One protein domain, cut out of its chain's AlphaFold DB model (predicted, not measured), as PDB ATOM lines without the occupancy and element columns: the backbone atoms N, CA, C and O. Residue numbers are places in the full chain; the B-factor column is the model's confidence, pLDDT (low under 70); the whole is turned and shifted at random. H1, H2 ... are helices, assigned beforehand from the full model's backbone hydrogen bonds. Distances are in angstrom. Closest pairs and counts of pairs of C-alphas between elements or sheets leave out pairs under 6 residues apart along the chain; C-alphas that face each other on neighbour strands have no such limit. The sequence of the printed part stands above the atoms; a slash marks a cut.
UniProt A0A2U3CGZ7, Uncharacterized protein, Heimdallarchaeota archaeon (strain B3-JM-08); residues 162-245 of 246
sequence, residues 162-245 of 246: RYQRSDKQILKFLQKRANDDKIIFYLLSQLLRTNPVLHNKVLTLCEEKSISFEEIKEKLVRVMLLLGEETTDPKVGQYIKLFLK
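Overview. This is residues 162 to 245 of the 246 residues of an uncharacterized protein of Heimdallarchaeota archaeon (strain B3-JM-08) (UniProt A0A2U3CGZ7). Three helices, H2, H4 and H5, lie side by side in an up-and-down bundle, each running against the one before it, with the long H4 reaching beyond the other two at its beginning. H1 crosses H4 on one side, and H3 stands crosswise at the end where H4 begins. The printed part has 84 residues with five named helices, H1 to H5 in chain order, and no named strand; the class is all helix. It is compact, with a radius of gyration of the C-alphas of 13.1 A and spans of 38 by 27 by 22 A.

Along the chain. H1 is residues 167 to 177, from C-alpha 167 at (-19.942, 4.470, 2.258), 15.8 A long. H2 is residues 181 to 192, 16.5 A. H3 is residues 196 to 209, 19.8 A. H4 is residues 213 to 230, 25.8 A, from C-alpha 213 at (-35.988, 7.956, 2.181). H5 is residues 234 to 243, 14.4 A, ending at C-alpha 243 at (-23.366, 22.302, 6.179).

Arrangement. H4 is the hub, touching the four other helices. H2 touches it at a shallow tilt of 18 degrees, opposite ways; the closest C-alphas, of Leu 192 and Lys 217, are 6.5 A apart. H4, with residues 224 to 229 alone, touches H5 in a helical hairpin at 28 degrees; the closest C-alphas, of Gly 228 and Gly 237, are 4.2 A apart. H2 and H5 touch at 11 degrees, the same way, closest at the C-alphas of Lys 182 and Val 236, 6.1 A. H1 touches residues 219 to 227 of H4 alone, only just about perpendicular at 72 degrees, closest at the C-alphas of Asp 167 and Val 223, 5.4 A. H1 and H2 only just touch, only at the corner, with 3 pairs of C-alphas within 8 A, the closest those of Leu 174 and Ile 184, 6.6 A. H3, with residues 202 to 206 alone, and H4, with residue 213 alone, only just touch, with 3 such pairs, about perpendicular at 73 degrees; the closest C-alphas, of Cys 206 and Phe 213, are 6.2 A apart. H2 and H3 are only just apart, at 8.3 A. The packing is part aligned, part crossed. In H1 to H5 every O i to N i+4 pair is within hydrogen-bond range.

Size, cuts and confidence. The C-alphas farthest apart, of Glu 208 and Pro 234, are 38.7 A apart. The printed part has no cut, and the four links are tight. Mean pLDDT of the printed part is 74.9; 22 residues are under 70, among them 162 to 165 and 190 to 202.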
ATOM      1  N   ARG A 162     -29.252  -3.529  -1.907       46.34
ATOM      2  CA  ARG A 162     -29.363  -4.992  -2.085       46.34
ATOM      3  C   ARG A 162     -28.033  -5.743  -1.978       46.34
ATOM      4  O   ARG A 162     -28.043  -6.962  -1.869       46.34
ATOM      5  N   TYR A 163     -26.904  -5.036  -1.956       41.03
ATOM      6  CA  TYR A 163     -25.578  -5.615  -1.746       41.03
ATOM      7  C   TYR A 163     -24.760  -4.664  -0.883       41.03
ATOM      8  O   TYR A 163     -24.470  -3.561  -1.324       41.03
ATOM      9  N   GLN A 164     -24.391  -5.104   0.319       47.97
ATOM     10  CA  GLN A 164     -23.539  -4.437   1.313       47.97
ATOM     11  C   GLN A 164     -22.348  -3.648   0.709       47.97
ATOM     12  O   GLN A 164     -21.214  -4.127   0.691       47.97
ATOM     13  N   ARG A 165     -22.572  -2.428   0.211       55.66
ATOM     14  CA  ARG A 165     -21.507  -1.510  -0.215       55.66
ATOM     15  C   ARG A 165     -21.259  -0.496   0.894       55.66
ATOM     16  O   ARG A 165     -22.195   0.138   1.368       55.66
ATOM     17  N   SER A 166     -20.003  -0.357   1.318       74.69
ATOM     18  CA  SER A 166     -19.606   0.620   2.338       74.69
ATOM     19  C   SER A 166     -19.631   2.044   1.776       74.69
ATOM     20  O   SER A 166     -19.357   2.247   0.592       74.69
ATOM     21  N   ASP A 167     -19.903   3.042   2.621       78.69
ATOM     22  CA  ASP A 167     -19.942   4.470   2.258       78.69
ATOM     23  C   ASP A 167     -18.672   4.922   1.486       78.69
ATOM     24  O   ASP A 167     -18.736   5.728   0.557       78.69
ATOM     25  N   LYS A 168     -17.519   4.292   1.763       82.00
ATOM     26  CA  LYS A 168     -16.253   4.474   1.024       82.00
ATOM     27  C   LYS A 168     -16.326   4.104  -0.458       82.00
ATOM     28  O   LYS A 168     -15.653   4.716  -1.281       82.00
ATOM     29  N   GLN A 169     -17.094   3.085  -0.830       77.00
ATOM     30  CA  GLN A 169     -17.253   2.705  -2.237       77.00
ATOM     31  C   GLN A 169     -18.098   3.723  -3.003       77.00
ATOM     32  O   GLN A 169     -17.822   3.980  -4.174       77.00
ATOM     33  N   ILE A 170     -19.088   4.325  -2.338       77.00
ATOM     34  CA  ILE A 170     -19.886   5.417  -2.900       77.00
ATOM     35  C   ILE A 170     -18.988   6.635  -3.128       77.00
ATOM     36  O   ILE A 170     -18.975   7.180  -4.230       77.00
ATOM     37  N   LEU A 171     -18.170   7.004  -2.138       83.62
ATOM     38  CA  LEU A 171     -17.214   8.104  -2.273       83.62
ATOM     39  C   LEU A 171     -16.227   7.873  -3.430       83.62
ATOM     40  O   LEU A 171     -16.079   8.735  -4.290       83.62
ATOM     41  N   LYS A 172     -15.638   6.674  -3.534       82.25
ATOM     42  CA  LYS A 172     -14.752   6.310  -4.656       82.25
ATOM     43  C   LYS A 172     -15.447   6.376  -6.016       82.25
ATOM     44  O   LYS A 172     -14.834   6.770  -7.006       82.25
ATOM     45  N   PHE A 173     -16.713   5.971  -6.089       79.38
ATOM     46  CA  PHE A 173     -17.498   6.095  -7.316       79.38
ATOM     47  C   PHE A 173     -17.679   7.567  -7.714       79.38
ATOM     48  O   PHE A 173     -17.494   7.900  -8.885       79.38
ATOM     49  N   LEU A 174     -17.985   8.437  -6.749       75.81
ATOM     50  CA  LEU A 174     -18.111   9.877  -6.969       75.81
ATOM     51  C   LEU A 174     -16.784  10.498  -7.419       75.81
ATOM     52  O   LEU A 174     -16.766  11.198  -8.423       75.81
ATOM     53  N   GLN A 175     -15.671  10.160  -6.765       79.06
ATOM     54  CA  GLN A 175     -14.325  10.624  -7.131       79.06
ATOM     55  C   GLN A 175     -13.872  10.144  -8.519       79.06
ATOM     56  O   GLN A 175     -13.122  10.825  -9.204       79.06
ATOM     57  N   LYS A 176     -14.341   8.980  -8.986       79.62
ATOM     58  CA  LYS A 176     -14.074   8.527 -10.363       79.62
ATOM     59  C   LYS A 176     -14.813   9.374 -11.410       79.62
ATOM     60  O   LYS A 176     -14.391   9.432 -12.562       79.62
ATOM     61  N   ARG A 177     -15.961   9.945 -11.041       69.25
ATOM     62  CA  ARG A 177     -16.833  10.732 -11.927       69.25
ATOM     63  C   ARG A 177     -16.521  12.224 -11.867       69.25
ATOM     64  O   ARG A 177     -16.688  12.906 -12.869       69.25
ATOM     65  N   ALA A 178     -16.074  12.704 -10.714       69.75
ATOM     66  CA  ALA A 178     -15.710  14.084 -10.464       69.75
ATOM     67  C   ALA A 178     -14.256  14.144  -9.996       69.75
ATOM     68  O   ALA A 178     -13.908  13.582  -8.964       69.75
ATOM     69  N   ASN A 179     -13.423  14.867 -10.740       74.12
ATOM     70  CA  ASN A 179     -11.998  15.014 -10.431       74.12
ATOM     71  C   ASN A 179     -11.714  16.065  -9.334       74.12
ATOM     72  O   ASN A 179     -10.550  16.338  -9.057       74.12
ATOM     73  N   ASP A 180     -12.745  16.689  -8.752       76.88
ATOM     74  CA  ASP A 180     -12.621  17.800  -7.797       76.88
ATOM     75  C   ASP A 180     -13.552  17.593  -6.588       76.88
ATOM     76  O   ASP A 180     -14.773  17.468  -6.735       76.88
ATOM     77  N   ASP A 181     -12.974  17.613  -5.384       76.31
ATOM     78  CA  ASP A 181     -13.672  17.469  -4.102       76.31
ATOM     79  C   ASP A 181     -14.775  18.530  -3.899       76.31
ATOM     80  O   ASP A 181     -15.808  18.249  -3.284       76.31
ATOM     81  N   LYS A 182     -14.624  19.740  -4.461       70.00
ATOM     82  CA  LYS A 182     -15.657  20.794  -4.427       70.00
ATOM     83  C   LYS A 182     -16.894  20.404  -5.216       70.00
ATOM     84  O   LYS A 182     -18.009  20.682  -4.774       70.00
ATOM     85  N   ILE A 183     -16.700  19.766  -6.371       70.06
ATOM     86  CA  ILE A 183     -17.797  19.280  -7.210       70.06
ATOM     87  C   ILE A 183     -18.522  18.165  -6.461       70.06
ATOM     88  O   ILE A 183     -19.743  18.204  -6.352       70.06
ATOM     89  N   ILE A 184     -17.787  17.228  -5.855       73.94
ATOM     90  CA  ILE A 184     -18.382  16.145  -5.057       73.94
ATOM     91  C   ILE A 184     -19.193  16.711  -3.886       73.94
ATOM     92  O   ILE A 184     -20.335  16.298  -3.673       73.94
ATOM     93  N   PHE A 185     -18.647  17.687  -3.154       74.25
ATOM     94  CA  PHE A 185     -19.373  18.359  -2.077       74.25
ATOM     95  C   PHE A 185     -20.646  19.040  -2.583       74.25
ATOM     96  O   PHE A 185     -21.710  18.860  -1.988       74.25
ATOM     97  N   TYR A 186     -20.564  19.782  -3.692       68.62
ATOM     98  CA  TYR A 186     -21.728  20.427  -4.290       68.62
ATOM     99  C   TYR A 186     -22.798  19.392  -4.654       68.62
ATOM    100  O   TYR A 186     -23.938  19.531  -4.211       68.62
ATOM    101  N   LEU A 187     -22.421  18.311  -5.346       68.31
ATOM    102  CA  LEU A 187     -23.318  17.216  -5.718       68.31
ATOM    103  C   LEU A 187     -24.039  16.637  -4.491       68.31
ATOM    104  O   LEU A 187     -25.268  16.621  -4.452       68.31
ATOM    105  N   LEU A 188     -23.295  16.229  -3.459       73.44
ATOM    106  CA  LEU A 188     -23.867  15.658  -2.232       73.44
ATOM    107  C   LEU A 188     -24.776  16.653  -1.491       73.44
ATOM    108  O   LEU A 188     -25.859  16.286  -1.033       73.44
ATOM    109  N   SER A 189     -24.376  17.926  -1.422       70.62
ATOM    110  CA  SER A 189     -25.152  18.980  -0.762       70.62
ATOM    111  C   SER A 189     -26.492  19.250  -1.458       70.62
ATOM    112  O   SER A 189     -27.508  19.460  -0.794       70.62
ATOM    113  N   GLN A 190     -26.514  19.204  -2.795       66.75
ATOM    114  CA  GLN A 190     -27.728  19.368  -3.593       66.75
ATOM    115  C   GLN A 190     -28.652  18.156  -3.460       66.75
ATOM    116  O   GLN A 190     -29.866  18.327  -3.383       66.75
ATOM    117  N   LEU A 191     -28.093  16.943  -3.370       68.12
ATOM    118  CA  LEU A 191     -28.874  15.731  -3.115       68.12
ATOM    119  C   LEU A 191     -29.576  15.789  -1.751       68.12
ATOM    120  O   LEU A 191     -30.765  15.494  -1.673       68.12
ATOM    121  N   LEU A 192     -28.888  16.248  -0.700       67.31
ATOM    122  CA  LEU A 192     -29.498  16.428   0.624       67.31
ATOM    123  C   LEU A 192     -30.566  17.522   0.662       67.31
ATOM    124  O   LEU A 192     -31.558  17.381   1.369       67.31
ATOM    125  N   ARG A 193     -30.381  18.605  -0.099       65.62
ATOM    126  CA  ARG A 193     -31.358  19.703  -0.186       65.62
ATOM    127  C   ARG A 193     -32.551  19.411  -1.095       65.62
ATOM    128  O   ARG A 193     -33.409  20.273  -1.188       65.62
ATOM    129  N   THR A 194     -32.561  18.245  -1.746       56.16
ATOM    130  CA  THR A 194     -33.613  17.687  -2.611       56.16
ATOM    131  C   THR A 194     -34.430  18.715  -3.411       56.16
ATOM    132  O   THR A 194     -35.339  19.367  -2.910       56.16
ATOM    133  N   ASN A 195     -34.184  18.799  -4.723       53.19
ATOM    134  CA  ASN A 195     -35.154  19.410  -5.641       53.19
ATOM    135  C   ASN A 195     -36.509  18.663  -5.512       53.19
ATOM    136  O   ASN A 195     -36.470  17.434  -5.505       53.19
ATOM    137  N   PRO A 196     -37.677  19.338  -5.454       51.44
ATOM    138  CA  PRO A 196     -38.984  18.687  -5.271       51.44
ATOM    139  C   PRO A 196     -39.293  17.551  -6.264       51.44
ATOM    140  O   PRO A 196     -39.894  16.546  -5.898       51.44
ATOM    141  N   VAL A 197     -38.825  17.660  -7.509       49.31
ATOM    142  CA  VAL A 197     -38.981  16.619  -8.536       49.31
ATOM    143  C   VAL A 197     -38.009  15.462  -8.302       49.31
ATOM    144  O   VAL A 197     -38.384  14.295  -8.387       49.31
ATOM    145  N   LEU A 198     -36.754  15.764  -7.947       54.03
ATOM    146  CA  LEU A 198     -35.776  14.734  -7.584       54.03
ATOM    147  C   LEU A 198     -36.214  13.983  -6.318       54.03
ATOM    148  O   LEU A 198     -36.037  12.774  -6.242       54.03
ATOM    149  N   HIS A 199     -36.821  14.687  -5.363       63.25
ATOM    150  CA  HIS A 199     -37.414  14.124  -4.158       63.25
ATOM    151  C   HIS A 199     -38.499  13.105  -4.507       63.25
ATOM    152  O   HIS A 199     -38.394  11.961  -4.083       63.25
ATOM    153  N   ASN A 200     -39.465  13.465  -5.360       58.56
ATOM    154  CA  ASN A 200     -40.517  12.540  -5.791       58.56
ATOM    155  C   ASN A 200     -39.954  11.305  -6.507       58.56
ATOM    156  O   ASN A 200     -40.350  10.191  -6.186       58.56
ATOM    157  N   LYS A 201     -38.963  11.467  -7.396       60.81
ATOM    158  CA  LYS A 201     -38.301  10.316  -8.032       60.81
ATOM    159  C   LYS A 201     -37.581   9.423  -7.034       60.81
ATOM    160  O   LYS A 201     -37.669   8.205  -7.142       60.81
ATOM    161  N   VAL A 202     -36.848  10.011  -6.086       66.69
ATOM    162  CA  VAL A 202     -36.172   9.249  -5.030       66.69
ATOM    163  C   VAL A 202     -37.210   8.506  -4.195       66.69
ATOM    164  O   VAL A 202     -36.985   7.336  -3.922       66.69
ATOM    165  N   LEU A 203     -38.341   9.131  -3.850       71.56
ATOM    166  CA  LEU A 203     -39.435   8.486  -3.122       71.56
ATOM    167  C   LEU A 203     -40.014   7.296  -3.890       71.56
ATOM    168  O   LEU A 203     -40.068   6.205  -3.334       71.56
ATOM    169  N   THR A 204     -40.348   7.458  -5.173       72.44
ATOM    170  CA  THR A 204     -40.843   6.356  -6.016       72.44
ATOM    171  C   THR A 204     -39.827   5.215  -6.103       72.44
ATOM    172  O   THR A 204     -40.163   4.055  -5.894       72.44
ATOM    173  N   LEU A 205     -38.550   5.530  -6.336       68.56
ATOM    174  CA  LEU A 205     -37.473   4.535  -6.359       68.56
ATOM    175  C   LEU A 205     -37.255   3.866  -4.988       68.56
ATOM    176  O   LEU A 205     -36.929   2.680  -4.923       68.56
ATOM    177  N   CYS A 206     -37.410   4.607  -3.894       75.94
ATOM    178  CA  CYS A 206     -37.371   4.100  -2.524       75.94
ATOM    179  C   CYS A 206     -38.514   3.109  -2.275       75.94
ATOM    180  O   CYS A 206     -38.265   2.017  -1.766       75.94
ATOM    181  N   GLU A 207     -39.734   3.440  -2.701       79.19
ATOM    182  CA  GLU A 207     -40.910   2.566  -2.630       79.19
ATOM    183  C   GLU A 207     -40.704   1.279  -3.443       79.19
ATOM    184  O   GLU A 207     -40.818   0.181  -2.894       79.19
ATOM    185  N   GLU A 208     -40.288   1.393  -4.711       77.94
ATOM    186  CA  GLU A 208     -39.993   0.253  -5.597       77.94
ATOM    187  C   GLU A 208     -38.937  -0.702  -5.020       77.94
ATOM    188  O   GLU A 208     -38.941  -1.909  -5.286       77.94
ATOM    189  N   LYS A 209     -37.983  -0.159  -4.260       74.06
ATOM    190  CA  LYS A 209     -36.862  -0.914  -3.689       74.06
ATOM    191  C   LYS A 209     -37.053  -1.268  -2.220       74.06
ATOM    192  O   LYS A 209     -36.189  -1.960  -1.682       74.06
ATOM    193  N   SER A 210     -38.163  -0.853  -1.610       81.62
ATOM    194  CA  SER A 210     -38.465  -1.039  -0.186       81.62
ATOM    195  C   SER A 210     -37.375  -0.472   0.737       81.62
ATOM    196  O   SER A 210     -36.955  -1.125   1.688       81.62
ATOM    197  N   ILE A 211     -36.895   0.737   0.436       79.75
ATOM    198  CA  ILE A 211     -35.898   1.476   1.226       79.75
ATOM    199  C   ILE A 211     -36.552   2.760   1.718       79.75
ATOM    200  O   ILE A 211     -37.226   3.434   0.940       79.75
ATOM    201  N   SER A 212     -36.327   3.151   2.970       84.25
ATOM    202  CA  SER A 212     -36.839   4.442   3.437       84.25
ATOM    203  C   SER A 212     -36.026   5.609   2.861       84.25
ATOM    204  O   SER A 212     -34.812   5.516   2.672       84.25
ATOM    205  N   PHE A 213     -36.685   6.738   2.600       80.44
ATOM    206  CA  PHE A 213     -35.988   7.956   2.181       80.44
ATOM    207  C   PHE A 213     -34.955   8.409   3.222       80.44
ATOM    208  O   PHE A 213     -33.855   8.830   2.861       80.44
ATOM    209  N   GLU A 214     -35.264   8.243   4.510       83.44
ATOM    210  CA  GLU A 214     -34.339   8.624   5.576       83.44
ATOM    211  C   GLU A 214     -33.091   7.750   5.629       83.44
ATOM    212  O   GLU A 214     -31.999   8.275   5.831       83.44
ATOM    213  N   GLU A 215     -33.182   6.460   5.295       81.19
ATOM    214  CA  GLU A 215     -31.984   5.630   5.111       81.19
ATOM    215  C   GLU A 215     -31.059   6.173   4.012       81.19
ATOM    216  O   GLU A 215     -29.831   6.094   4.127       81.19
ATOM    217  N   ILE A 216     -31.623   6.705   2.924       78.19
ATOM    218  CA  ILE A 216     -30.841   7.308   1.837       78.19
ATOM    219  C   ILE A 216     -30.198   8.614   2.307       78.19
ATOM    220  O   ILE A 216     -29.017   8.848   2.038       78.19
ATOM    221  N   LYS A 217     -30.944   9.443   3.040       81.06
ATOM    222  CA  LYS A 217     -30.441  10.698   3.604       81.06
ATOM    223  C   LYS A 217     -29.305  10.451   4.597       81.06
ATOM    224  O   LYS A 217     -28.258  11.087   4.493       81.06
ATOM    225  N   GLU A 218     -29.456   9.482   5.493       85.00
ATOM    226  CA  GLU A 218     -28.408   9.071   6.428       85.00
ATOM    227  C   GLU A 218     -27.154   8.574   5.701       85.00
ATOM    228  O   GLU A 218     -26.040   8.963   6.056       85.00
ATOM    229  N   LYS A 219     -27.313   7.758   4.649       81.75
ATOM    230  CA  LYS A 219     -26.191   7.316   3.801       81.75
ATOM    231  C   LYS A 219     -25.466   8.501   3.167       81.75
ATOM    232  O   LYS A 219     -24.240   8.561   3.222       81.75
ATOM    233  N   LEU A 220     -26.199   9.462   2.606       82.69
ATOM    234  CA  LEU A 220     -25.620  10.676   2.024       82.69
ATOM    235  C   LEU A 220     -24.829  11.489   3.059       82.69
ATOM    236  O   LEU A 220     -23.715  11.920   2.766       82.69
ATOM    237  N   VAL A 221     -25.361  11.645   4.275       87.38
ATOM    238  CA  VAL A 221     -24.657  12.320   5.378       87.38
ATOM    239  C   VAL A 221     -23.361  11.588   5.731       87.38
ATOM    240  O   VAL A 221     -22.316  12.229   5.837       87.38
ATOM    241  N   ARG A 222     -23.386  10.255   5.857       87.69
ATOM    242  CA  ARG A 222     -22.171   9.473   6.143       87.69
ATOM    243  C   ARG A 222     -21.118   9.608   5.042       87.69
ATOM    244  O   ARG A 222     -19.946   9.808   5.347       87.69
ATOM    245  N   VAL A 223     -21.527   9.579   3.772       86.81
ATOM    246  CA  VAL A 223     -20.625   9.798   2.627       86.81
ATOM    247  C   VAL A 223     -20.033  11.212   2.643       86.81
ATOM    248  O   VAL A 223     -18.851  11.375   2.351       86.81
ATOM    249  N   MET A 224     -20.807  12.236   3.023       89.00
ATOM    250  CA  MET A 224     -20.286  13.598   3.185       89.00
ATOM    251  C   MET A 224     -19.276  13.712   4.322       89.00
ATOM    252  O   MET A 224     -18.266  14.390   4.158       89.00
ATOM    253  N   LEU A 225     -19.514  13.055   5.458       89.94
ATOM    254  CA  LEU A 225     -18.548  13.029   6.559       89.94
ATOM    255  C   LEU A 225     -17.227  12.389   6.114       89.94
ATOM    256  O   LEU A 225     -16.175  12.985   6.322       89.94
ATOM    257  N   LEU A 226     -17.295  11.257   5.408       90.81
ATOM    258  CA  LEU A 226     -16.127  10.601   4.812       90.81
ATOM    259  C   LEU A 226     -15.397  11.495   3.806       90.81
ATOM    260  O   LEU A 226     -14.176  11.581   3.849       90.81
ATOM    261  N   LEU A 227     -16.122  12.212   2.939       89.00
ATOM    262  CA  LEU A 227     -15.508  13.208   2.056       89.00
ATOM    263  C   LEU A 227     -14.774  14.283   2.869       89.00
ATOM    264  O   LEU A 227     -13.682  14.685   2.497       89.00
ATOM    265  N   GLY A 228     -15.342  14.739   3.987       87.88
ATOM    266  CA  GLY A 228     -14.706  15.731   4.854       87.88
ATOM    267  C   GLY A 228     -13.423  15.239   5.532       87.88
ATOM    268  O   GLY A 228     -12.566  16.062   5.851       87.88
ATOM    269  N   GLU A 229     -13.290  13.930   5.742       89.31
ATOM    270  CA  GLU A 229     -12.087  13.283   6.279       89.31
ATOM    271  C   GLU A 229     -11.034  13.006   5.196       89.31
ATOM    272  O   GLU A 229      -9.841  13.129   5.464       89.31
ATOM    273  N   GLU A 230     -11.466  12.637   3.986       89.62
ATOM    274  CA  GLU A 230     -10.591  12.182   2.896       89.62
ATOM    275  C   GLU A 230     -10.272  13.276   1.847       89.62
ATOM    276  O   GLU A 230      -9.426  13.057   0.982       89.62
ATOM    277  N   THR A 231     -10.919  14.448   1.909       87.50
ATOM    278  CA  THR A 231     -10.731  15.560   0.953       87.50
ATOM    279  C   THR A 231      -9.315  16.128   0.976       87.50
ATOM    280  O   THR A 231      -8.719  16.359   2.030       87.50
ATOM    281  N   THR A 232      -8.807  16.448  -0.211       84.06
ATOM    282  CA  THR A 232      -7.520  17.128  -0.391       84.06
ATOM    283  C   THR A 232      -7.629  18.643  -0.204       84.06
ATOM    284  O   THR A 232      -6.651  19.290   0.175       84.06
ATOM    285  N   ASP A 233      -8.821  19.220  -0.409       82.00
ATOM    286  CA  ASP A 233      -9.093  20.638  -0.157       82.00
ATOM    287  C   ASP A 233      -9.599  20.860   1.288       82.00
ATOM    288  O   ASP A 233     -10.719  20.452   1.627       82.00
ATOM    289  N   PRO A 234      -8.837  21.558   2.155       82.00
ATOM    290  CA  PRO A 234      -9.235  21.814   3.539       82.00
ATOM    291  C   PRO A 234     -10.468  22.725   3.668       82.00
ATOM    292  O   PRO A 234     -11.175  22.653   4.676       82.00
ATOM    293  N   LYS A 235     -10.772  23.565   2.665       79.69
ATOM    294  CA  LYS A 235     -11.988  24.398   2.655       79.69
ATOM    295  C   LYS A 235     -13.236  23.540   2.478       79.69
ATOM    296  O   LYS A 235     -14.241  23.803   3.131       79.69
ATOM    297  N   VAL A 236     -13.166  22.489   1.659       79.00
ATOM    298  CA  VAL A 236     -14.279  21.544   1.465       79.00
ATOM    299  C   VAL A 236     -14.632  20.854   2.783       79.00
ATOM    300  O   VAL A 236     -15.800  20.839   3.173       79.00
ATOM    301  N   GLY A 237     -13.629  20.395   3.537       80.69
ATOM    302  CA  GLY A 237     -13.842  19.810   4.865       80.69
ATOM    303  C   GLY A 237     -14.514  20.777   5.852       80.69
ATOM    304  O   GLY A 237     -15.393  20.380   6.620       80.69
ATOM    305  N   GLN A 238     -14.162  22.068   5.812       77.69
ATOM    306  CA  GLN A 238     -14.836  23.101   6.612       77.69
ATOM    307  C   GLN A 238     -16.284  23.333   6.161       77.69
ATOM    308  O   GLN A 238     -17.176  23.417   7.009       77.69
ATOM    309  N   TYR A 239     -16.541  23.390   4.851       79.25
ATOM    310  CA  TYR A 239     -17.894  23.562   4.319       79.25
ATOM    311  C   TYR A 239     -18.815  22.403   4.684       79.25
ATOM    312  O   TYR A 239     -19.958  22.647   5.058       79.25
ATOM    313  N   ILE A 240     -18.319  21.166   4.670       81.69
ATOM    314  CA  ILE A 240     -19.074  19.985   5.112       81.69
ATOM    315  C   ILE A 240     -19.462  20.110   6.587       81.69
ATOM    316  O   ILE A 240     -20.635  19.954   6.932       81.69
ATOM    317  N   LYS A 241     -18.507  20.467   7.458       80.06
ATOM    318  CA  LYS A 241     -18.766  20.668   8.895       80.06
ATOM    319  C   LYS A 241     -19.800  21.763   9.154       80.06
ATOM    320  O   LYS A 241     -20.610  21.627  10.065       80.06
ATOM    321  N   LEU A 242     -19.766  22.849   8.379       79.69
ATOM    322  CA  LEU A 242     -20.752  23.930   8.467       79.69
ATOM    323  C   LEU A 242     -22.123  23.504   7.936       79.69
ATOM    324  O   LEU A 242     -23.142  23.860   8.520       79.69
ATOM    325  N   PHE A 243     -22.146  22.749   6.839       80.50
ATOM    326  CA  PHE A 243     -23.366  22.302   6.179       80.50
ATOM    327  C   PHE A 243     -24.165  21.320   7.041       80.50
ATOM    328  O   PHE A 243     -25.381  21.440   7.106       80.50
ATOM    329  N   LEU A 244     -23.487  20.393   7.726       79.62
ATOM    330  CA  LEU A 244     -24.110  19.351   8.554       79.62
ATOM    331  C   LEU A 244     -24.437  19.792   9.995       79.62
ATOM    332  O   LEU A 244     -25.009  19.017  10.751       79.62
ATOM    333  N   LYS A 245     -24.054  21.010  10.406       76.12
ATOM    334  CA  LYS A 245     -24.317  21.554  11.755       76.12
ATOM    335  C   LYS A 245     -25.700  22.207  11.917       76.12
ATOM    336  O   LYS A 245     -25.981  22.735  12.992       76.12
TER     337      LYS A 245